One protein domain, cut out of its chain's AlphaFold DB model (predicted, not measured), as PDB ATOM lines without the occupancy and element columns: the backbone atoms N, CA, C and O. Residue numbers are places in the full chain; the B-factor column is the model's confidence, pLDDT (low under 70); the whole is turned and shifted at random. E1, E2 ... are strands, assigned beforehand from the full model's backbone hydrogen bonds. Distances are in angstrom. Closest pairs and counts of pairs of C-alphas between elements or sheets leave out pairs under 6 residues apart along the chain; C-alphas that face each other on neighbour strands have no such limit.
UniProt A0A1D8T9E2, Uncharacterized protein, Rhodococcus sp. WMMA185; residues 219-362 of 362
ATOM      1  N   ASN A 219     -36.172 -45.791  26.271       89.75
ATOM      2  CA  ASN A 219     -36.602 -44.486  25.785       89.75
ATOM      3  C   ASN A 219     -36.189 -43.411  26.785       89.75
ATOM      4  O   ASN A 219     -36.488 -43.510  27.972       89.75
ATOM      5  N   TYR A 220     -35.534 -42.365  26.292       93.00
ATOM      6  CA  TYR A 220     -35.010 -41.296  27.130       93.00
ATOM      7  C   TYR A 220     -35.398 -39.936  26.581       93.00
ATOM      8  O   TYR A 220     -35.390 -39.707  25.371       93.00
ATOM      9  N   ARG A 221     -35.710 -39.006  27.477       94.31
ATOM     10  CA  ARG A 221     -36.067 -37.631  27.146       94.31
ATOM     11  C   ARG A 221     -35.131 -36.661  27.845       94.31
ATOM     12  O   ARG A 221     -34.911 -36.749  29.049       94.31
ATOM     13  N   THR A 222     -34.640 -35.691  27.087       94.69
ATOM     14  CA  THR A 222     -33.989 -34.495  27.627       94.69
ATOM     15  C   THR A 222     -34.957 -33.317  27.591       94.69
ATOM     16  O   THR A 222     -35.813 -33.229  26.705       94.69
ATOM     17  N   THR A 223     -34.810 -32.381  28.527       94.00
ATOM     18  CA  THR A 223     -35.544 -31.107  28.520       94.00
ATOM     19  C   THR A 223     -34.957 -30.086  27.538       94.00
ATOM     20  O   THR A 223     -35.457 -28.970  27.468       94.00
ATOM     21  N   GLY A 224     -33.906 -30.446  26.791       92.38
ATOM     22  CA  GLY A 224     -33.292 -29.596  25.769       92.38
ATOM     23  C   GLY A 224     -31.928 -29.030  26.185       92.38
ATOM     24  O   GLY A 224     -31.233 -29.639  27.004       92.38
ATOM     25  N   PRO A 225     -31.492 -27.903  25.595       94.94
ATOM     26  CA  PRO A 225     -30.131 -27.405  25.756       94.94
ATOM     27  C   PRO A 225     -29.822 -26.815  27.138       94.94
ATOM     28  O   PRO A 225     -30.589 -26.035  27.701       94.94
ATOM     29  N   THR A 226     -28.621 -27.091  27.644       91.62
ATOM     30  CA  THR A 226     -28.025 -26.390  28.787       91.62
ATOM     31  C   THR A 226     -27.146 -25.251  28.276       91.62
ATOM     32  O   THR A 226     -26.129 -25.502  27.633       91.62
ATOM     33  N   GLY A 227     -27.501 -23.997  28.574       79.44
ATOM     34  CA  GLY A 227     -26.660 -22.833  28.250       79.44
ATOM     35  C   GLY A 227     -26.983 -22.099  26.941       79.44
ATOM     36  O   GLY A 227     -26.160 -21.316  26.478       79.44
ATOM     37  N   GLY A 228     -28.174 -22.300  26.363       66.50
ATOM     38  CA  GLY A 228     -28.705 -21.464  25.272       66.50
ATOM     39  C   GLY A 228     -28.112 -21.703  23.876       66.50
ATOM     40  O   GLY A 228     -28.373 -20.917  22.968       66.50
ATOM     41  N   THR A 229     -27.314 -22.756  23.694       83.44
ATOM     42  CA  THR A 229     -26.885 -23.265  22.381       83.44
ATOM     43  C   THR A 229     -27.894 -24.311  21.870       83.44
ATOM     44  O   THR A 229     -29.069 -24.267  22.229       83.44
ATOM     45  N   SER A 230     -27.474 -25.245  21.024       92.06
ATOM     46  CA  SER A 230     -28.220 -26.459  20.686       92.06
ATOM     47  C   SER A 230     -27.820 -27.618  21.594       92.06
ATOM     48  O   SER A 230     -26.676 -27.698  22.041       92.06
ATOM     49  N   CYS A 231     -28.759 -28.530  21.825       95.38
ATOM     50  CA  CYS A 231     -28.504 -29.860  22.355       95.38
ATOM     51  C   CYS A 231     -28.275 -30.806  21.174       95.38
ATOM     52  O   CYS A 231     -29.166 -30.999  20.345       95.38
ATOM     53  N   ASP A 232     -27.081 -31.389  21.104       95.62
ATOM     54  CA  ASP A 232     -26.672 -32.296  20.034       95.62
ATOM     55  C   ASP A 232     -26.448 -33.700  20.590       95.62
ATOM     56  O   ASP A 232     -25.941 -33.881  21.702       95.62
ATOM     57  N   TRP A 233     -26.814 -34.716  19.815       95.50
ATOM     58  CA  TRP A 233     -26.653 -36.109  20.224       95.50
ATOM     59  C   TRP A 233     -26.402 -37.029  19.035       95.50
ATOM     60  O   TRP A 233     -26.730 -36.724  17.887       95.50
ATOM     61  N   THR A 234     -25.747 -38.156  19.287       95.06
ATOM     62  CA  THR A 234     -25.420 -39.153  18.268       95.06
ATOM     63  C   THR A 234     -25.473 -40.550  18.868       95.06
ATOM     64  O   THR A 234     -24.873 -40.812  19.907       95.06
ATOM     65  N   ARG A 235     -26.151 -41.456  18.165       94.38
ATOM     66  CA  ARG A 235     -26.130 -42.898  18.406       94.38
ATOM     67  C   ARG A 235     -25.177 -43.559  17.423       94.38
ATOM     68  O   ARG A 235     -25.140 -43.187  16.244       94.38
ATOM     69  N   THR A 236     -24.434 -44.552  17.883       93.00
ATOM     70  CA  THR A 236     -23.549 -45.360  17.037       93.00
ATOM     71  C   THR A 236     -23.842 -46.841  17.176       93.00
ATOM     72  O   THR A 236     -24.284 -47.274  18.232       93.00
ATOM     73  N   ASP A 237     -23.548 -47.627  16.143       90.06
ATOM     74  CA  ASP A 237     -23.564 -49.088  16.223       90.06
ATOM     75  C   ASP A 237     -22.319 -49.619  16.962       90.06
ATOM     76  O   ASP A 237     -21.414 -48.869  17.344       90.06
ATOM     77  N   THR A 238     -22.238 -50.937  17.140       86.75
ATOM     78  CA  THR A 238     -21.094 -51.619  17.782       86.75
ATOM     79  C   THR A 238     -19.759 -51.461  17.048       86.75
ATOM     80  O   THR A 238     -18.710 -51.755  17.617       86.75
ATOM     81  N   LYS A 239     -19.769 -50.981  15.799       87.38
ATOM     82  CA  LYS A 239     -18.576 -50.695  14.988       87.38
ATOM     83  C   LYS A 239     -18.221 -49.203  14.988       87.38
ATOM     84  O   LYS A 239     -17.238 -48.824  14.353       87.38
ATOM     85  N   GLY A 240     -19.000 -48.369  15.676       86.81
ATOM     86  CA  GLY A 240     -18.831 -46.920  15.726       86.81
ATOM     87  C   GLY A 240     -19.412 -46.166  14.528       86.81
ATOM     88  O   GLY A 240     -19.165 -44.967  14.398       86.81
ATOM     89  N   ASN A 241     -20.184 -46.818  13.654       90.56
ATOM     90  CA  ASN A 241     -20.891 -46.115  12.585       90.56
ATOM     91  C   ASN A 241     -22.060 -45.331  13.174       90.56
ATOM     92  O   ASN A 241     -22.761 -45.830  14.052       90.56
ATOM     93  N   VAL A 242     -22.305 -44.125  12.662       91.19
ATOM     94  CA  VAL A 242     -23.454 -43.315  13.082       91.19
ATOM     95  C   VAL A 242     -24.748 -44.004  12.662       91.19
ATOM     96  O   VAL A 242     -24.979 -44.256  11.480       91.19
ATOM     97  N   VAL A 243     -25.582 -44.278  13.656       91.06
ATOM     98  CA  VAL A 243     -26.923 -44.848  13.521       91.06
ATOM     99  C   VAL A 243     -27.939 -43.735  13.342       91.06
ATOM    100  O   VAL A 243     -28.746 -43.754  12.414       91.06
ATOM    101  N   GLU A 244     -27.857 -42.751  14.226       92.50
ATOM    102  CA  GLU A 244     -28.746 -41.609  14.261       92.50
ATOM    103  C   GLU A 244     -27.992 -40.404  14.813       92.50
ATOM    104  O   GLU A 244     -27.111 -40.532  15.668       92.50
ATOM    105  N   ARG A 245     -28.342 -39.219  14.323       94.88
ATOM    106  CA  ARG A 245     -27.894 -37.952  14.890       94.88
ATOM    107  C   ARG A 245     -29.046 -36.965  14.888       94.88
ATOM    108  O   ARG A 245     -29.797 -36.912  13.914       94.88
ATOM    109  N   GLY A 246     -29.111 -36.145  15.929       94.56
ATOM    110  CA  GLY A 246     -30.077 -35.064  16.027       94.56
ATOM    111  C   GLY A 246     -29.508 -33.811  16.674       94.56
ATOM    112  O   GLY A 246     -28.442 -33.833  17.295       94.56
ATOM    113  N   THR A 247     -30.245 -32.721  16.488       95.88
ATOM    114  CA  THR A 247     -29.999 -31.414  17.101       95.88
ATOM    115  C   THR A 247     -31.331 -30.783  17.489       95.88
ATOM    116  O   THR A 247     -32.309 -30.888  16.742       95.88
ATOM    117  N   THR A 248     -31.389 -30.156  18.660       94.50
ATOM    118  CA  THR A 248     -32.615 -29.545  19.180       94.50
ATOM    119  C   THR A 248     -32.341 -28.281  19.995       94.50
ATOM    120  O   THR A 248     -31.336 -28.175  20.698       94.50
ATOM    121  N   LEU A 249     -33.263 -27.324  19.914       93.88
ATOM    122  CA  LEU A 249     -33.349 -26.140  20.775       93.88
ATOM    123  C   LEU A 249     -34.369 -26.317  21.911       93.88
ATOM    124  O   LEU A 249     -34.506 -25.434  22.751       93.88
ATOM    125  N   ASP A 250     -35.073 -27.447  21.936       91.69
ATOM    126  CA  ASP A 250     -36.126 -27.778  22.898       91.69
ATOM    127  C   ASP A 250     -36.011 -29.252  23.341       91.69
ATOM    128  O   ASP A 250     -35.057 -29.953  22.987       91.69
ATOM    129  N   SER A 251     -36.972 -29.746  24.115       91.62
ATOM    130  CA  SER A 251     -37.058 -31.142  24.521       91.62
ATOM    131  C   SER A 251     -37.090 -32.098  23.325       91.62
ATOM    132  O   SER A 251     -37.690 -31.839  22.274       91.62
ATOM    133  N   THR A 252     -36.438 -33.246  23.493       93.75
ATOM    134  CA  THR A 252     -36.475 -34.325  22.508       93.75
ATOM    135  C   THR A 252     -36.385 -35.679  23.187       93.75
ATOM    136  O   THR A 252     -35.874 -35.805  24.303       93.75
ATOM    137  N   THR A 253     -36.884 -36.693  22.492       93.31
ATOM    138  CA  THR A 253     -36.821 -38.092  22.904       93.31
ATOM    139  C   THR A 253     -35.853 -38.840  21.998       93.31
ATOM    140  O   THR A 253     -35.716 -38.496  20.825       93.31
ATOM    141  N   VAL A 254     -35.186 -39.846  22.548       92.38
ATOM    142  CA  VAL A 254     -34.371 -40.808  21.813       92.38
ATOM    143  C   VAL A 254     -34.711 -42.219  22.286       92.38
ATOM    144  O   VAL A 254     -34.964 -42.435  23.471       92.38
ATOM    145  N   THR A 255     -34.710 -43.173  21.362       90.94
ATOM    146  CA  THR A 255     -34.808 -44.604  21.674       90.94
ATOM    147  C   THR A 255     -33.435 -45.223  21.497       90.94
ATOM    148  O   THR A 255     -32.864 -45.136  20.415       90.94
ATOM    149  N   ILE A 256     -32.897 -45.821  22.552       90.19
ATOM    150  CA  ILE A 256     -31.655 -46.588  22.520       90.19
ATOM    151  C   ILE A 256     -32.005 -48.056  22.314       90.19
ATOM    152  O   ILE A 256     -32.700 -48.660  23.133       90.19
ATOM    153  N   GLU A 257     -31.506 -48.625  21.222       86.62
ATOM    154  CA  GLU A 257     -31.735 -50.028  20.884       86.62
ATOM    155  C   GLU A 257     -30.670 -50.920  21.540       86.62
ATOM    156  O   GLU A 257     -29.517 -50.500  21.663       86.62
ATOM    157  N   PRO A 258     -30.976 -52.192  21.858       83.88
ATOM    158  CA  PRO A 258     -29.977 -53.141  22.366       83.88
ATOM    159  C   PRO A 258     -28.769 -53.347  21.435       83.88
ATOM    160  O   PRO A 258     -27.725 -53.838  21.856       83.88
ATOM    161  N   THR A 259     -28.914 -53.013  20.150       84.31
ATOM    162  CA  THR A 259     -27.849 -53.097  19.141       84.31
ATOM    163  C   THR A 259     -26.966 -51.852  19.060       84.31
ATOM    164  O   THR A 259     -25.989 -51.856  18.304       84.31
ATOM    165  N   ASP A 260     -27.302 -50.785  19.785       88.62
ATOM    166  CA  ASP A 260     -26.492 -49.574  19.811       88.62
ATOM    167  C   ASP A 260     -25.185 -49.833  20.571       88.62
ATOM    168  O   ASP A 260     -25.136 -50.470  21.620       88.62
ATOM    169  N   GLY A 261     -24.086 -49.346  20.006       88.31
ATOM    170  CA  GLY A 261     -22.737 -49.469  20.544       88.31
ATOM    171  C   GLY A 261     -22.167 -48.171  21.097       88.31
ATOM    172  O   GLY A 261     -20.976 -48.128  21.374       88.31
ATOM    173  N   GLY A 262     -22.958 -47.104  21.191       90.81
ATOM    174  CA  GLY A 262     -22.549 -45.864  21.846       90.81
ATOM    175  C   GLY A 262     -23.603 -44.769  21.739       90.81
ATOM    176  O   GLY A 262     -24.401 -44.746  20.797       90.81
ATOM    177  N   PHE A 263     -23.581 -43.851  22.699       94.94
ATOM    178  CA  PHE A 263     -24.423 -42.663  22.745       94.94
ATOM    179  C   PHE A 263     -23.615 -41.466  23.237       94.94
ATOM    180  O   PHE A 263     -23.139 -41.443  24.371       94.94
ATOM    181  N   THR A 264     -23.482 -40.440  22.404       95.19
ATOM    182  CA  THR A 264     -22.830 -39.187  22.785       95.19
ATOM    183  C   THR A 264     -23.820 -38.040  22.772       95.19
ATOM    184  O   THR A 264     -24.708 -37.973  21.926       95.19
ATOM    185  N   THR A 265     -23.663 -37.123  23.722       95.38
ATOM    186  CA  THR A 265     -24.506 -35.937  23.843       95.38
ATOM    187  C   THR A 265     -23.661 -34.727  24.229       95.38
ATOM    188  O   THR A 265     -22.608 -34.859  24.853       95.38
ATOM    189  N   THR A 266     -24.047 -33.536  23.784       94.88
ATOM    190  CA  THR A 266     -23.310 -32.292  24.020       94.88
ATOM    191  C   THR A 266     -24.296 -31.155  24.249       94.88
ATOM    192  O   THR A 266     -25.239 -30.990  23.479       94.88
ATOM    193  N   ASN A 267     -24.066 -30.377  25.311       95.12
ATOM    194  CA  ASN A 267     -24.923 -29.269  25.753       95.12
ATOM    195  C   ASN A 267     -26.392 -29.656  25.990       95.12
ATOM    196  O   ASN A 267     -27.269 -28.811  25.849       95.12
ATOM    197  N   CYS A 268     -26.682 -30.908  26.336       95.88
ATOM    198  CA  CYS A 268     -28.035 -31.357  26.652       95.88
ATOM    199  C   CYS A 268     -28.225 -31.458  28.164       95.88
ATOM    200  O   CYS A 268     -27.319 -31.873  28.889       95.88
ATOM    201  N   ALA A 269     -29.428 -31.133  28.629       95.12
ATOM    202  CA  ALA A 269     -29.864 -31.488  29.969       95.12
ATOM    203  C   ALA A 269     -29.881 -33.023  30.129       95.12
ATOM    204  O   ALA A 269     -29.916 -33.734  29.114       95.12
ATOM    205  N   PRO A 270     -29.874 -33.548  31.371       94.38
ATOM    206  CA  PRO A 270     -29.897 -34.985  31.617       94.38
ATOM    207  C   PRO A 270     -30.998 -35.707  30.833       94.38
ATOM    208  O   PRO A 270     -32.109 -35.195  30.671       94.38
ATOM    209  N   TRP A 271     -30.665 -36.897  30.342       95.12
ATOM    210  CA  TRP A 271     -31.574 -37.761  29.599       95.12
ATOM    211  C   TRP A 271     -32.263 -38.708  30.572       95.12
ATOM    212  O   TRP A 271     -31.678 -39.700  30.994       95.12
ATOM    213  N   ASN A 272     -33.500 -38.394  30.939       93.06
ATOM    214  CA  ASN A 272     -34.256 -39.174  31.911       93.06
ATOM    215  C   ASN A 272     -35.102 -40.239  31.206       93.06
ATOM    216  O   ASN A 272     -35.612 -39.971  30.112       93.06
ATOM    217  N   PRO A 273     -35.259 -41.430  31.800       90.31
ATOM    218  CA  PRO A 273     -36.087 -42.483  31.231       90.31
ATOM    219  C   PRO A 273     -37.547 -42.032  31.115       90.31
ATOM    220  O   PRO A 273     -38.060 -41.291  31.956       90.31
ATOM    221  N   VAL A 274     -38.216 -42.473  30.053       89.50
ATOM    222  CA  VAL A 274     -39.648 -42.253  29.825       89.50
ATOM    223  C   VAL A 274     -40.305 -43.563  29.406       89.50
ATOM    224  O   VAL A 274     -39.748 -44.296  28.590       89.50
ATOM    225  N   SER A 275     -41.496 -43.858  29.935       84.12
ATOM    226  CA  SER A 275     -42.291 -44.983  29.432       84.12
ATOM    227  C   SER A 275     -42.916 -44.565  28.112       84.12
ATOM    228  O   SER A 275     -43.672 -43.600  28.061       84.12
ATOM    229  N   LEU A 276     -42.535 -45.249  27.039       82.44
ATOM    230  CA  LEU A 276     -43.214 -45.181  25.754       82.44
ATOM    231  C   LEU A 276     -43.519 -46.623  25.385       82.44
ATOM    232  O   LEU A 276     -42.604 -47.425  25.181       82.44
ATOM    233  N   ASP A 277     -44.805 -46.940  25.408       69.62
ATOM    234  CA  ASP A 277     -45.320 -48.298  25.388       69.62
ATOM    235  C   ASP A 277     -45.478 -48.802  23.938       69.62
ATOM    236  O   ASP A 277     -44.822 -48.360  22.991       69.62
ATOM    237  N   THR A 278     -46.358 -49.783  23.755       74.94
ATOM    238  CA  THR A 278     -46.709 -50.376  22.469       74.94
ATOM    239  C   THR A 278     -47.329 -49.381  21.485       74.94
ATOM    240  O   THR A 278     -47.788 -48.300  21.844       74.94
ATOM    241  N   ALA A 279     -47.392 -49.783  20.215       78.12
ATOM    242  CA  ALA A 279     -48.106 -49.029  19.194       78.12
ATOM    243  C   ALA A 279     -49.572 -48.792  19.597       78.12
ATOM    244  O   ALA A 279     -50.336 -49.750  19.765       78.12
ATOM    245  N   ASP A 280     -49.976 -47.526  19.668       83.19
ATOM    246  CA  ASP A 280     -51.372 -47.155  19.849       83.19
ATOM    247  C   ASP A 280     -52.120 -47.420  18.539       83.19
ATOM    248  O   ASP A 280     -52.072 -46.655  17.576       83.19
ATOM    249  N   SER A 281     -52.808 -48.558  18.486       74.75
ATOM    250  CA  SER A 281     -53.541 -48.983  17.290       74.75
ATOM    251  C   SER A 281     -54.809 -48.161  17.035       74.75
ATOM    252  O   SER A 281     -55.392 -48.286  15.956       74.75
ATOM    253  N   ALA A 282     -55.255 -47.352  18.002       78.81
ATOM    254  CA  ALA A 282     -56.407 -46.470  17.850       78.81
ATOM    255  C   ALA A 282     -56.022 -45.108  17.248       78.81
ATOM    256  O   ALA A 282     -56.868 -44.457  16.628       78.81
ATOM    257  N   ALA A 283     -54.763 -44.691  17.395       81.81
ATOM    258  CA  ALA A 283     -54.262 -43.430  16.868       81.81
ATOM    259  C   ALA A 283     -53.828 -43.529  15.392       81.81
ATOM    260  O   ALA A 283     -53.406 -44.568  14.874       81.81
ATOM    261  N   GLN A 284     -53.949 -42.408  14.677       89.00
ATOM    262  CA  GLN A 284     -53.644 -42.331  13.250       89.00
ATOM    263  C   GLN A 284     -52.129 -42.314  13.000       89.00
ATOM    264  O   GLN A 284     -51.382 -41.578  13.638       89.00
ATOM    265  N   LYS A 285     -51.681 -43.087  12.006       93.75
ATOM    266  CA  LYS A 285     -50.294 -43.048  11.520       93.75
ATOM    267  C   LYS A 285     -50.012 -41.790  10.708       93.75
ATOM    268  O   LYS A 285     -50.867 -41.340   9.944       93.75
ATOM    269  N   ILE A 286     -48.776 -41.303  10.783       96.19
ATOM    270  CA  ILE A 286     -48.299 -40.211   9.930       96.19
ATOM    271  C   ILE A 286     -47.507 -40.815   8.759       96.19
ATOM    272  O   ILE A 286     -46.587 -41.604   8.997       96.19
ATOM    273  N   PRO A 287     -47.820 -40.469   7.495       96.19
ATOM    274  CA  PRO A 287     -47.023 -40.904   6.350       96.19
ATOM    275  C   PRO A 287     -45.551 -40.491   6.494       96.19
ATOM    276  O   PRO A 287     -45.260 -39.357   6.861       96.19
ATOM    277  N   GLY A 288     -44.608 -41.390   6.204       93.88
ATOM    278  CA  GLY A 288     -43.178 -41.105   6.423       93.88
ATOM    279  C   GLY A 288     -42.403 -40.603   5.198       93.88
ATOM    280  O   GLY A 288     -41.400 -39.902   5.326       93.88
ATOM    281  N   TYR A 289     -42.825 -40.969   3.983       93.06
ATOM    282  CA  TYR A 289     -41.967 -40.786   2.804       93.06
ATOM    283  C   TYR A 289     -41.851 -39.325   2.348       93.06
ATOM    284  O   TYR A 289     -40.778 -38.887   1.934       93.06
ATOM    285  N   ASN A 290     -42.953 -38.578   2.370       94.62
ATOM    286  CA  ASN A 290     -42.987 -37.169   1.986       94.62
ATOM    287  C   ASN A 290     -44.204 -36.498   2.622       94.62
ATOM    288  O   ASN A 290     -45.247 -36.346   1.982       94.62
ATOM    289  N   PHE A 291     -44.078 -36.164   3.899       96.38
ATOM    290  CA  PHE A 291     -45.147 -35.588   4.698       96.38
ATOM    291  C   PHE A 291     -44.715 -34.250   5.284       96.38
ATOM    292  O   PHE A 291     -43.621 -34.123   5.827       96.38
ATOM    293  N   THR A 292     -45.618 -33.282   5.216       96.94
ATOM    294  CA  THR A 292     -45.575 -32.057   6.010       96.94
ATOM    295  C   THR A 292     -47.002 -31.808   6.469       96.94
ATOM    296  O   THR A 292     -47.885 -31.709   5.617       96.94
ATOM    297  N   GLY A 293     -47.222 -31.711   7.774       95.94
ATOM    298  CA  GLY A 293     -48.547 -31.469   8.340       95.94
ATOM    299  C   GLY A 293     -48.506 -30.500   9.512       95.94
ATOM    300  O   GLY A 293     -47.498 -30.409  10.216       95.94
ATOM    301  N   GLU A 294     -49.599 -29.770   9.692       96.88
ATOM    302  CA  GLU A 294     -49.828 -28.873  10.822       96.88
ATOM    303  C   GLU A 294     -50.332 -29.659  12.040       96.88
ATOM    304  O   GLU A 294     -51.251 -30.480  11.948       96.88
ATOM    305  N   VAL A 295     -49.705 -29.433  13.193       96.38
ATOM    306  CA  VAL A 295     -50.013 -30.163  14.428       96.38
ATOM    307  C   VAL A 295     -51.352 -29.688  14.994       96.38
ATOM    308  O   VAL A 295     -51.644 -28.498  15.041       96.38
ATOM    309  N   GLY A 296     -52.200 -30.638  15.388       94.12
ATOM    310  CA  GLY A 296     -53.586 -30.400  15.795       94.12
ATOM    311  C   GLY A 296     -54.581 -30.330  14.630       94.12
ATOM    312  O   GLY A 296     -55.788 -30.358  14.874       94.12
ATOM    313  N   VAL A 297     -54.102 -30.289  13.381       94.38
ATOM    314  CA  VAL A 297     -54.936 -30.264  12.167       94.38
ATOM    315  C   VAL A 297     -54.742 -31.543  11.354       94.38
ATOM    316  O   VAL A 297     -55.664 -32.350  11.250       94.38
ATOM    317  N   ASP A 298     -53.539 -31.749  10.815       95.62
ATOM    318  CA  ASP A 298     -53.209 -32.885   9.944       95.62
ATOM    319  C   ASP A 298     -52.713 -34.106  10.733       95.62
ATOM    320  O   ASP A 298     -52.799 -35.241  10.263       95.62
ATOM    321  N   LEU A 299     -52.175 -33.872  11.932       95.12
ATOM    322  CA  LEU A 299     -51.702 -34.892  12.862       95.12
ATOM    323  C   LEU A 299     -52.011 -34.486  14.305       95.12
ATOM    324  O   LEU A 299     -52.137 -33.301  14.607       95.12
ATOM    325  N   GLN A 300     -52.097 -35.460  15.206       94.62
ATOM    326  CA  GLN A 300     -52.271 -35.188  16.632       94.62
ATOM    327  C   GLN A 300     -50.914 -35.125  17.353       94.62
ATOM    328  O   GLN A 300     -49.978 -35.815  16.940       94.62
ATOM    329  N   PRO A 301     -50.787 -34.335  18.431       94.19
ATOM    330  CA  PRO A 301     -49.635 -34.419  19.328       94.19
ATOM    331  C   PRO A 301     -49.474 -35.831  19.908       94.19
ATOM    332  O   PRO A 301     -50.457 -36.556  20.060       94.19
ATOM    333  N   GLY A 302     -48.244 -36.213  20.244       92.94
ATOM    334  CA  GLY A 302     -47.938 -37.531  20.802       92.94
ATOM    335  C   GLY A 302     -46.538 -38.028  20.453       92.94
ATOM    336  O   GLY A 302     -45.776 -37.361  19.749       92.94
ATOM    337  N   SER A 303     -46.194 -39.216  20.947       93.38
ATOM    338  CA  SER A 303     -44.945 -39.900  20.601       93.38
ATOM    339  C   SER A 303     -45.165 -40.860  19.441       93.38
ATOM    340  O   SER A 303     -46.126 -41.622  19.429       93.38
ATOM    341  N   TYR A 304     -44.262 -40.831  18.467       94.62
ATOM    342  CA  TYR A 304     -44.362 -41.625  17.252       94.62
ATOM    343  C   TYR A 304     -43.048 -42.331  16.940       94.62
ATOM    344  O   TYR A 304     -41.987 -41.713  16.962       94.62
ATOM    345  N   LEU A 305     -43.144 -43.604  16.567       93.44
ATOM    346  CA  LEU A 305     -42.039 -44.457  16.148       93.44
ATOM    347  C   LEU A 305     -42.044 -44.643  14.631       93.44
ATOM    348  O   LEU A 305     -43.018 -45.141  14.062       93.44
ATOM    349  N   THR A 306     -40.935 -44.338  13.970       93.44
ATOM    350  CA  THR A 306     -40.655 -44.814  12.610       93.44
ATOM    351  C   THR A 306     -39.646 -45.955  12.650       93.44
ATOM    352  O   THR A 306     -38.805 -46.031  13.540       93.44
ATOM    353  N   LYS A 307     -39.680 -46.828  11.639       91.56
ATOM    354  CA  LYS A 307     -38.659 -47.870  11.425       91.56
ATOM    355  C   LYS A 307     -37.393 -47.336  10.738       91.56
ATOM    356  O   LYS A 307     -36.593 -48.121  10.250       91.56
ATOM    357  N   GLY A 308     -37.237 -46.017  10.651       91.38
ATOM    358  CA  GLY A 308     -36.133 -45.370   9.954       91.38
ATOM    359  C   GLY A 308     -36.432 -45.206   8.470       91.38
ATOM    360  O   GLY A 308     -37.518 -44.768   8.094       91.38
ATOM    361  N   SER A 309     -35.465 -45.504   7.604       92.19
ATOM    362  CA  SER A 309     -35.645 -45.336   6.160       92.19
ATOM    363  C   SER A 309     -36.733 -46.239   5.586       92.19
ATOM    364  O   SER A 309     -36.801 -47.433   5.874       92.19
ATOM    365  N   SER A 310     -37.540 -45.667   4.698       90.69
ATOM    366  CA  SER A 310     -38.546 -46.393   3.914       90.69
ATOM    367  C   SER A 310     -37.952 -47.409   2.933       90.69
ATOM    368  O   SER A 310     -38.606 -48.405   2.625       90.69
ATOM    369  N   ASP A 311     -36.738 -47.169   2.429       86.81
ATOM    370  CA  ASP A 311     -36.082 -48.003   1.413       86.81
ATOM    371  C   ASP A 311     -34.751 -48.617   1.882       86.81
ATOM    372  O   ASP A 311     -34.138 -49.393   1.144       86.81
ATOM    373  N   GLY A 312     -34.304 -48.275   3.097       82.19
ATOM    374  CA  GLY A 312     -33.031 -48.707   3.682       82.19
ATOM    375  C   GLY A 312     -31.793 -48.146   2.974       82.19
ATOM    376  O   GLY A 312     -30.684 -48.617   3.223       82.19
ATOM    377  N   LYS A 313     -31.963 -47.192   2.049       80.38
ATOM    378  CA  LYS A 313     -30.895 -46.639   1.198       80.38
ATOM    379  C   LYS A 313     -30.745 -45.137   1.368       80.38
ATOM    380  O   LYS A 313     -29.624 -44.633   1.383       80.38
ATOM    381  N   LYS A 314     -31.860 -44.415   1.448       84.50
ATOM    382  CA  LYS A 314     -31.896 -42.974   1.701       84.50
ATOM    383  C   LYS A 314     -32.077 -42.724   3.183       84.50
ATOM    384  O   LYS A 314     -32.798 -43.461   3.847       84.50
ATOM    385  N   SER A 315     -31.468 -41.662   3.689       89.62
ATOM    386  CA  SER A 315     -31.714 -41.238   5.061       89.62
ATOM    387  C   SER A 315     -33.184 -40.857   5.251       89.62
ATOM    388  O   SER A 315     -33.750 -40.126   4.438       89.62
ATOM    389  N   CYS A 316     -33.775 -41.345   6.333       94.88
ATOM    390  CA  CYS A 316     -34.989 -40.795   6.909       94.88
ATOM    391  C   CYS A 316     -34.626 -39.486   7.608       94.88
ATOM    392  O   CYS A 316     -33.788 -39.479   8.510       94.88
ATOM    393  N   LEU A 317     -35.235 -38.394   7.157       95.69
ATOM    394  CA  LEU A 317     -35.081 -37.058   7.716       95.69
ATOM    395  C   LEU A 317     -36.399 -36.633   8.347       95.69
ATOM    396  O   LEU A 317     -37.469 -36.823   7.762       95.69
ATOM    397  N   TRP A 318     -36.320 -36.007   9.513       96.62
ATOM    398  CA  TRP A 318     -37.488 -35.466  10.191       96.62
ATOM    399  C   TRP A 318     -37.172 -34.129  10.849       96.62
ATOM    400  O   TRP A 318     -36.028 -33.854  11.219       96.62
ATOM    401  N   SER A 319     -38.191 -33.281  10.978       97.19
ATOM    402  CA  SER A 319     -38.090 -32.033  11.732       97.19
ATOM    403  C   SER A 319     -39.404 -31.655  12.406       97.19
ATOM    404  O   SER A 319     -40.488 -31.866  11.857       97.19
ATOM    405  N   ARG A 320     -39.278 -31.065  13.595       97.75
ATOM    406  CA  ARG A 320     -40.332 -30.329  14.293       97.75
ATOM    407  C   ARG A 320     -40.082 -28.838  14.096       97.75
ATOM    408  O   ARG A 320     -38.941 -28.364  14.173       97.75
ATOM    409  N   GLN A 321     -41.150 -28.121  13.785       97.56
ATOM    410  CA  GLN A 321     -41.109 -26.718  13.398       97.56
ATOM    411  C   GLN A 321     -42.142 -25.921  14.181       97.56
ATOM    412  O   GLN A 321     -43.193 -26.447  14.552       97.56
ATOM    413  N   ASP A 322     -41.854 -24.647  14.429       95.19
ATOM    414  CA  ASP A 322     -42.818 -23.735  15.037       95.19
ATOM    415  C   ASP A 322     -43.928 -23.334  14.042       95.19
ATOM    416  O   ASP A 322     -43.922 -23.722  12.868       95.19
ATOM    417  N   GLY A 323     -44.898 -22.528  14.491       91.38
ATOM    418  CA  GLY A 323     -46.001 -22.059  13.640       91.38
ATOM    419  C   GLY A 323     -45.559 -21.234  12.421       91.38
ATOM    420  O   GLY A 323     -46.309 -21.114  11.452       91.38
ATOM    421  N   SER A 324     -44.335 -20.693  12.427       92.62
ATOM    422  CA  SER A 324     -43.753 -19.956  11.299       92.62
ATOM    423  C   SER A 324     -42.997 -20.856  10.309       92.62
ATOM    424  O   SER A 324     -42.666 -20.413   9.208       92.62
ATOM    425  N   GLY A 325     -42.783 -22.131  10.655       89.75
ATOM    426  CA  GLY A 325     -42.022 -23.100   9.863       89.75
ATOM    427  C   GLY A 325     -40.522 -23.112  10.167       89.75
ATOM    428  O   GLY A 325     -39.752 -23.715   9.417       89.75
ATOM    429  N   VAL A 326     -40.075 -22.458  11.244       94.12
ATOM    430  CA  VAL A 326     -38.674 -22.521  11.675       94.12
ATOM    431  C   VAL A 326     -38.434 -23.856  12.370       94.12
ATOM    432  O   VAL A 326     -39.126 -24.210  13.322       94.12
ATOM    433  N   THR A 327     -37.443 -24.608  11.885       96.00
ATOM    434  CA  THR A 327     -37.031 -25.878  12.493       96.00
ATOM    435  C   THR A 327     -36.283 -25.622  13.793       96.00
ATOM    436  O   THR A 327     -35.286 -24.904  13.797       96.00
ATOM    437  N   PHE A 328     -36.736 -26.256  14.872       94.06
ATOM    438  CA  PHE A 328     -36.081 -26.187  16.180       94.06
ATOM    439  C   PHE A 328     -35.623 -27.557  16.691       94.06
ATOM    440  O   PHE A 328     -34.821 -27.609  17.616       94.06
ATOM    441  N   ASN A 329     -36.095 -28.658  16.101       95.69
ATOM    442  CA  ASN A 329     -35.642 -30.011  16.413       95.69
ATOM    443  C   ASN A 329     -35.628 -30.848  15.131       95.69
ATOM    444  O   ASN A 329     -36.582 -30.810  14.352       95.69
ATOM    445  N   SER A 330     -34.538 -31.566  14.880       96.19
ATOM    446  CA  SER A 330     -34.391 -32.391  13.683       96.19
ATOM    447  C   SER A 330     -33.436 -33.555  13.898       96.19
ATOM    448  O   SER A 330     -32.534 -33.495  14.737       96.19
ATOM    449  N   GLY A 331     -33.600 -34.589  13.077       94.06
ATOM    450  CA  GLY A 331     -32.727 -35.750  13.096       94.06
ATOM    451  C   GLY A 331     -32.670 -36.491  11.767       94.06
ATOM    452  O   GLY A 331     -33.429 -36.230  10.829       94.06
ATOM    453  N   THR A 332     -31.707 -37.408  11.692       94.44
ATOM    454  CA  THR A 332     -31.464 -38.257  10.527       94.44
ATOM    455  C   THR A 332     -31.036 -39.661  10.936       94.44
ATOM    456  O   THR A 332     -30.203 -39.827  11.826       94.44
ATOM    457  N   THR A 333     -31.575 -40.669  10.249       90.62
ATOM    458  CA  THR A 333     -31.232 -42.093  10.405       90.62
ATOM    459  C   THR A 333     -31.216 -42.781   9.040       90.62
ATOM    460  O   THR A 333     -31.898 -42.341   8.114       90.62
ATOM    461  N   ILE A 334     -30.463 -43.871   8.877       78.75
ATOM    462  CA  ILE A 334     -30.433 -44.645   7.618       78.75
ATOM    463  C   ILE A 334     -31.319 -45.888   7.677       78.75
ATOM    464  O   ILE A 334     -31.887 -46.266   6.663       78.75
ATOM    465  N   ALA A 335     -31.454 -46.544   8.825       77.88
ATOM    466  CA  ALA A 335     -32.185 -47.816   8.893       77.88
ATOM    467  C   ALA A 335     -32.797 -48.115  10.258       77.88
ATOM    468  O   ALA A 335     -33.690 -48.951  10.338       77.88
ATOM    469  N   ASN A 336     -32.325 -47.465  11.319       82.06
ATOM    470  CA  ASN A 336     -32.725 -47.840  12.665       82.06
ATOM    471  C   ASN A 336     -33.970 -47.077  13.111       82.06
ATOM    472  O   ASN A 336     -34.196 -45.958  12.626       82.06
ATOM    473  N   PRO A 337     -34.761 -47.669  14.023       88.12
ATOM    474  CA  PRO A 337     -35.950 -47.032  14.549       88.12
ATOM    475  C   PRO A 337     -35.641 -45.705  15.237       88.12
ATOM    476  O   PRO A 337     -34.584 -45.530  15.854       88.12
ATOM    477  N   VAL A 338     -36.589 -44.781  15.109       90.06
ATOM    478  CA  VAL A 338     -36.518 -43.436  15.679       90.06
ATOM    479  C   VAL A 338     -37.853 -43.085  16.295       90.06
ATOM    480  O   VAL A 338     -38.893 -43.241  15.651       90.06
ATOM    481  N   THR A 339     -37.799 -42.554  17.511       92.94
ATOM    482  CA  THR A 339     -38.967 -42.044  18.218       92.94
ATOM    483  C   THR A 339     -38.900 -40.533  18.309       92.94
ATOM    484  O   THR A 339     -37.909 -39.975  18.773       92.94
ATOM    485  N   VAL A 340     -39.975 -39.866  17.903       93.94
ATOM    486  CA  VAL A 340     -40.132 -38.417  18.031       93.94
ATOM    487  C   VAL A 340     -41.374 -38.142  18.857       93.94
ATOM    488  O   VAL A 340     -42.449 -38.652  18.554       93.94
ATOM    489  N   THR A 341     -41.238 -37.305  19.883       93.81
ATOM    490  CA  THR A 341     -42.399 -36.721  20.560       93.81
ATOM    491  C   THR A 341     -42.713 -35.376  19.928       93.81
ATOM    492  O   THR A 341     -41.857 -34.492  19.902       93.81
ATOM    493  N   ILE A 342     -43.929 -35.257  19.406       94.94
ATOM    494  CA  ILE A 342     -44.515 -34.053  18.827       94.94
ATOM    495  C   ILE A 342     -45.369 -33.407  19.914       94.94
ATOM    496  O   ILE A 342     -46.347 -34.002  20.377       94.94
ATOM    497  N   GLU A 343     -44.979 -32.213  20.350       92.88
ATOM    498  CA  GLU A 343     -45.650 -31.519  21.449       92.88
ATOM    499  C   GLU A 343     -46.880 -30.753  20.940       92.88
ATOM    500  O   GLU A 343     -46.906 -30.324  19.784       92.88
ATOM    501  N   PRO A 344     -47.900 -30.503  21.782       93.62
ATOM    502  CA  PRO A 344     -49.068 -29.708  21.388       93.62
ATOM    503  C   PRO A 344     -48.739 -28.279  20.941       93.62
ATOM    504  O   PRO A 344     -49.552 -27.637  20.283       93.62
ATOM    505  N   THR A 345     -47.574 -27.765  21.335       93.56
ATOM    506  CA  THR A 345     -47.070 -26.436  20.971       93.56
ATOM    507  C   THR A 345     -46.323 -26.406  19.641       93.56
ATOM    508  O   THR A 345     -45.959 -25.325  19.176       93.56
ATOM    509  N   ASP A 346     -46.060 -27.564  19.038       95.94
ATOM    510  CA  ASP A 346     -45.430 -27.639  17.727       95.94
ATOM    511  C   ASP A 346     -46.353 -27.026  16.675       95.94
ATOM    512  O   ASP A 346     -47.568 -27.175  16.730       95.94
ATOM    513  N   GLY A 347     -45.777 -26.340  15.690       96.44
ATOM    514  CA  GLY A 347     -46.547 -25.837  14.558       96.44
ATOM    515  C   GLY A 347     -46.691 -26.893  13.473       96.44
ATOM    516  O   GLY A 347     -47.791 -27.159  12.992       96.44
ATOM    517  N   LYS A 348     -45.572 -27.495  13.058       97.00
ATOM    518  CA  LYS A 348     -45.546 -28.465  11.957       97.00
ATOM    519  C   LYS A 348     -44.589 -29.610  12.228       97.00
ATOM    520  O   LYS A 348     -43.533 -29.431  12.834       97.00
ATOM    521  N   PHE A 349     -44.933 -30.764  11.673       97.69
ATOM    522  CA  PHE A 349     -44.040 -31.908  11.570       97.69
ATOM    523  C   PHE A 349     -43.762 -32.215  10.102       97.69
ATOM    524  O   PHE A 349     -44.683 -32.278   9.283       97.69
ATOM    525  N   GLN A 350     -42.489 -32.411   9.770       97.56
ATOM    526  CA  GLN A 350     -42.054 -32.799   8.436       97.56
ATOM    527  C   GLN A 350     -41.273 -34.108   8.490       97.56
ATOM    528  O   GLN A 350     -40.377 -34.273   9.318       97.56
ATOM    529  N   SER A 351     -41.566 -35.003   7.548       97.25
ATOM    530  CA  SER A 351     -40.873 -36.270   7.360       97.25
ATOM    531  C   SER A 351     -40.574 -36.532   5.883       97.25
ATOM    532  O   SER A 351     -41.432 -36.356   5.014       97.25
ATOM    533  N   LEU A 352     -39.334 -36.929   5.596       95.94
ATOM    534  CA  LEU A 352     -38.823 -37.167   4.251       95.94
ATOM    535  C   LEU A 352     -38.025 -38.474   4.220       95.94
ATOM    536  O   LEU A 352     -37.052 -38.642   4.950       95.94
ATOM    537  N   GLY A 353     -38.409 -39.395   3.338       94.12
ATOM    538  CA  GLY A 353     -37.732 -40.678   3.137       94.12
ATOM    539  C   GLY A 353     -37.917 -41.696   4.267       94.12
ATOM    540  O   GLY A 353     -37.338 -42.783   4.193       94.12
ATOM    541  N   CYS A 354     -38.726 -41.396   5.283       96.12
ATOM    542  CA  CYS A 354     -38.968 -42.286   6.415       96.12
ATOM    543  C   CYS A 354     -40.039 -43.335   6.104       96.12
ATOM    544  O   CYS A 354     -40.917 -43.132   5.264       96.12
ATOM    545  N   ALA A 355     -39.986 -44.464   6.804       95.44
ATOM    546  CA  ALA A 355     -41.141 -45.335   6.957       95.44
ATOM    547  C   ALA A 355     -42.238 -44.610   7.759       95.44
ATOM    548  O   ALA A 355     -41.950 -43.658   8.490       95.44
ATOM    549  N   ASP A 356     -43.484 -45.064   7.633       95.75
ATOM    550  CA  ASP A 356     -44.611 -44.451   8.338       95.75
ATOM    551  C   ASP A 356     -44.393 -44.418   9.851       95.75
ATOM    552  O   ASP A 356     -43.905 -45.374  10.462       95.75
ATOM    553  N   TRP A 357     -44.803 -43.304  10.443       96.00
ATOM    554  CA  TRP A 357     -44.731 -43.065  11.870       96.00
ATOM    555  C   TRP A 357     -45.947 -43.679  12.540       96.00
ATOM    556  O   TRP A 357     -47.096 -43.354  12.226       96.00
ATOM    557  N   THR A 358     -45.682 -44.590  13.461       94.94
ATOM    558  CA  THR A 358     -46.693 -45.291  14.238       94.94
ATOM    559  C   THR A 358     -46.794 -44.634  15.611       94.94
ATOM    560  O   THR A 358     -45.768 -44.539  16.284       94.94
ATOM    561  N   PRO A 359     -47.977 -44.160  16.027       93.50
ATOM    562  CA  PRO A 359     -48.157 -43.585  17.354       93.50
ATOM    563  C   PRO A 359     -47.880 -44.628  18.439       93.50
ATOM    564  O   PRO A 359     -48.149 -45.817  18.254       93.50
ATOM    565  N   LEU A 360     -47.326 -44.174  19.555       90.06
ATOM    566  CA  LEU A 360     -47.044 -44.968  20.746       90.06
ATOM    567  C   LEU A 360     -48.014 -44.568  21.853       90.06
ATOM    568  O   LEU A 360     -48.333 -43.384  21.987       90.06
ATOM    569  N   SER A 361     -48.456 -45.536  22.654       81.94
ATOM    570  CA  SER A 361     -49.165 -45.224  23.892       81.94
ATOM    571  C   SER A 361     -48.191 -44.638  24.921       81.94
ATOM    572  O   SER A 361     -47.018 -45.023  24.981       81.94
ATOM    573  N   GLN A 362     -48.686 -43.662  25.677       65.62
ATOM    574  CA  GLN A 362     -48.004 -43.018  26.800       65.62
ATOM    575  C   GLN A 362     -48.686 -43.402  28.107       65.62
ATOM    576  O   GLN A 362     -49.921 -43.624  28.069       65.62
TER     577      GLN A 362
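This is residues 219 to 362 of the 362 residues of an uncharacterized protein of Rhodococcus sp. WMMA185 (UniProt A0A1D8T9E2). A loose sandwich: one wide, twisted sheet of seven strands, E5 E2 E3 E9 E8 E11 E6, has a second layer over one face, made of two small two-stranded sheets, E1 with E4 and E7 with E10, which meet along E4 and E10. The pair E7 and E10 is face to face with part of the wide sheet, and a long link from E5 to E6, residues 267 to 289, passes round the outside, with residues 272 to 273 paired to E1. The printed part has 144 residues with eleven named strands, E1 to E11 in order along the chain, and no named helix; the neighbours in the three sheets are antiparallel. The class is all strand, though under half of the residues, 63 of 144, are in named strands. The whole is compact, with a radius of gyration of the C-alphas of 14.1 A and spans of 39 by 35 by 27 A.

E1, residues 219 to 222, begins at C-alpha 219 at (-36.602, -44.486, 25.785). E2, residues 231 to 237, is 20.8 A long, and E3, residues 242 to 248, is 17.6 A. E4 is residues 252 to 256; E5, residues 260 to 266, is 18.1 A long and ends at C-alpha 266 at (-23.310, -32.292, 24.020). E6 is residues 290 to 294 and E7 residues 302 to 306. E8, residues 316 to 321, is 16.7 A long, and E9, residues 327 to 333, is 17.3 A. E10 is residues 338 to 342; E11, residues 348 to 352, ends at C-alpha 352 at (-38.823, -37.167, 4.251).

The edge strands of the wide sheet are E5 and E6. N 234 of E2 and O 264 of E5 are 2.8 A apart. E2 and E3 form a hairpin, with N 235 and O 244 at 2.8 A. N 247 of E3 and O 330 of E9 are 3.0 A apart. E8 and E9 form a hairpin, with N 320 and O 329 at 2.8 A. N 319 of E8 and O 350 of E11 are 2.9 A apart, as are N 291 of E6 and O 351 of E11. The sandwich, two sheets face to face, is this sheet and E7 with E10, their best planes 35 degrees apart; N 304 and O 340 are 2.8 A apart. In the E1 and E4 pair, N 254 and O 220 are 2.8 A apart. The closest C-alphas of E4 and E10 are those of Thr 253 and Val 340, 5.9 A apart.

The two farthest C-alphas, those of Lys 239 and Val 297, are 41.8 A apart. The printed part has no cut and ends at Gln 362, the chain's last residue. The link from E5 to E6, 23 residues, is the long one. Residues 304 to 305 of E7 pair with residues 358 to 359. Mean pLDDT of the printed part is 91.3, with residues 228, 277 and 362 under 70.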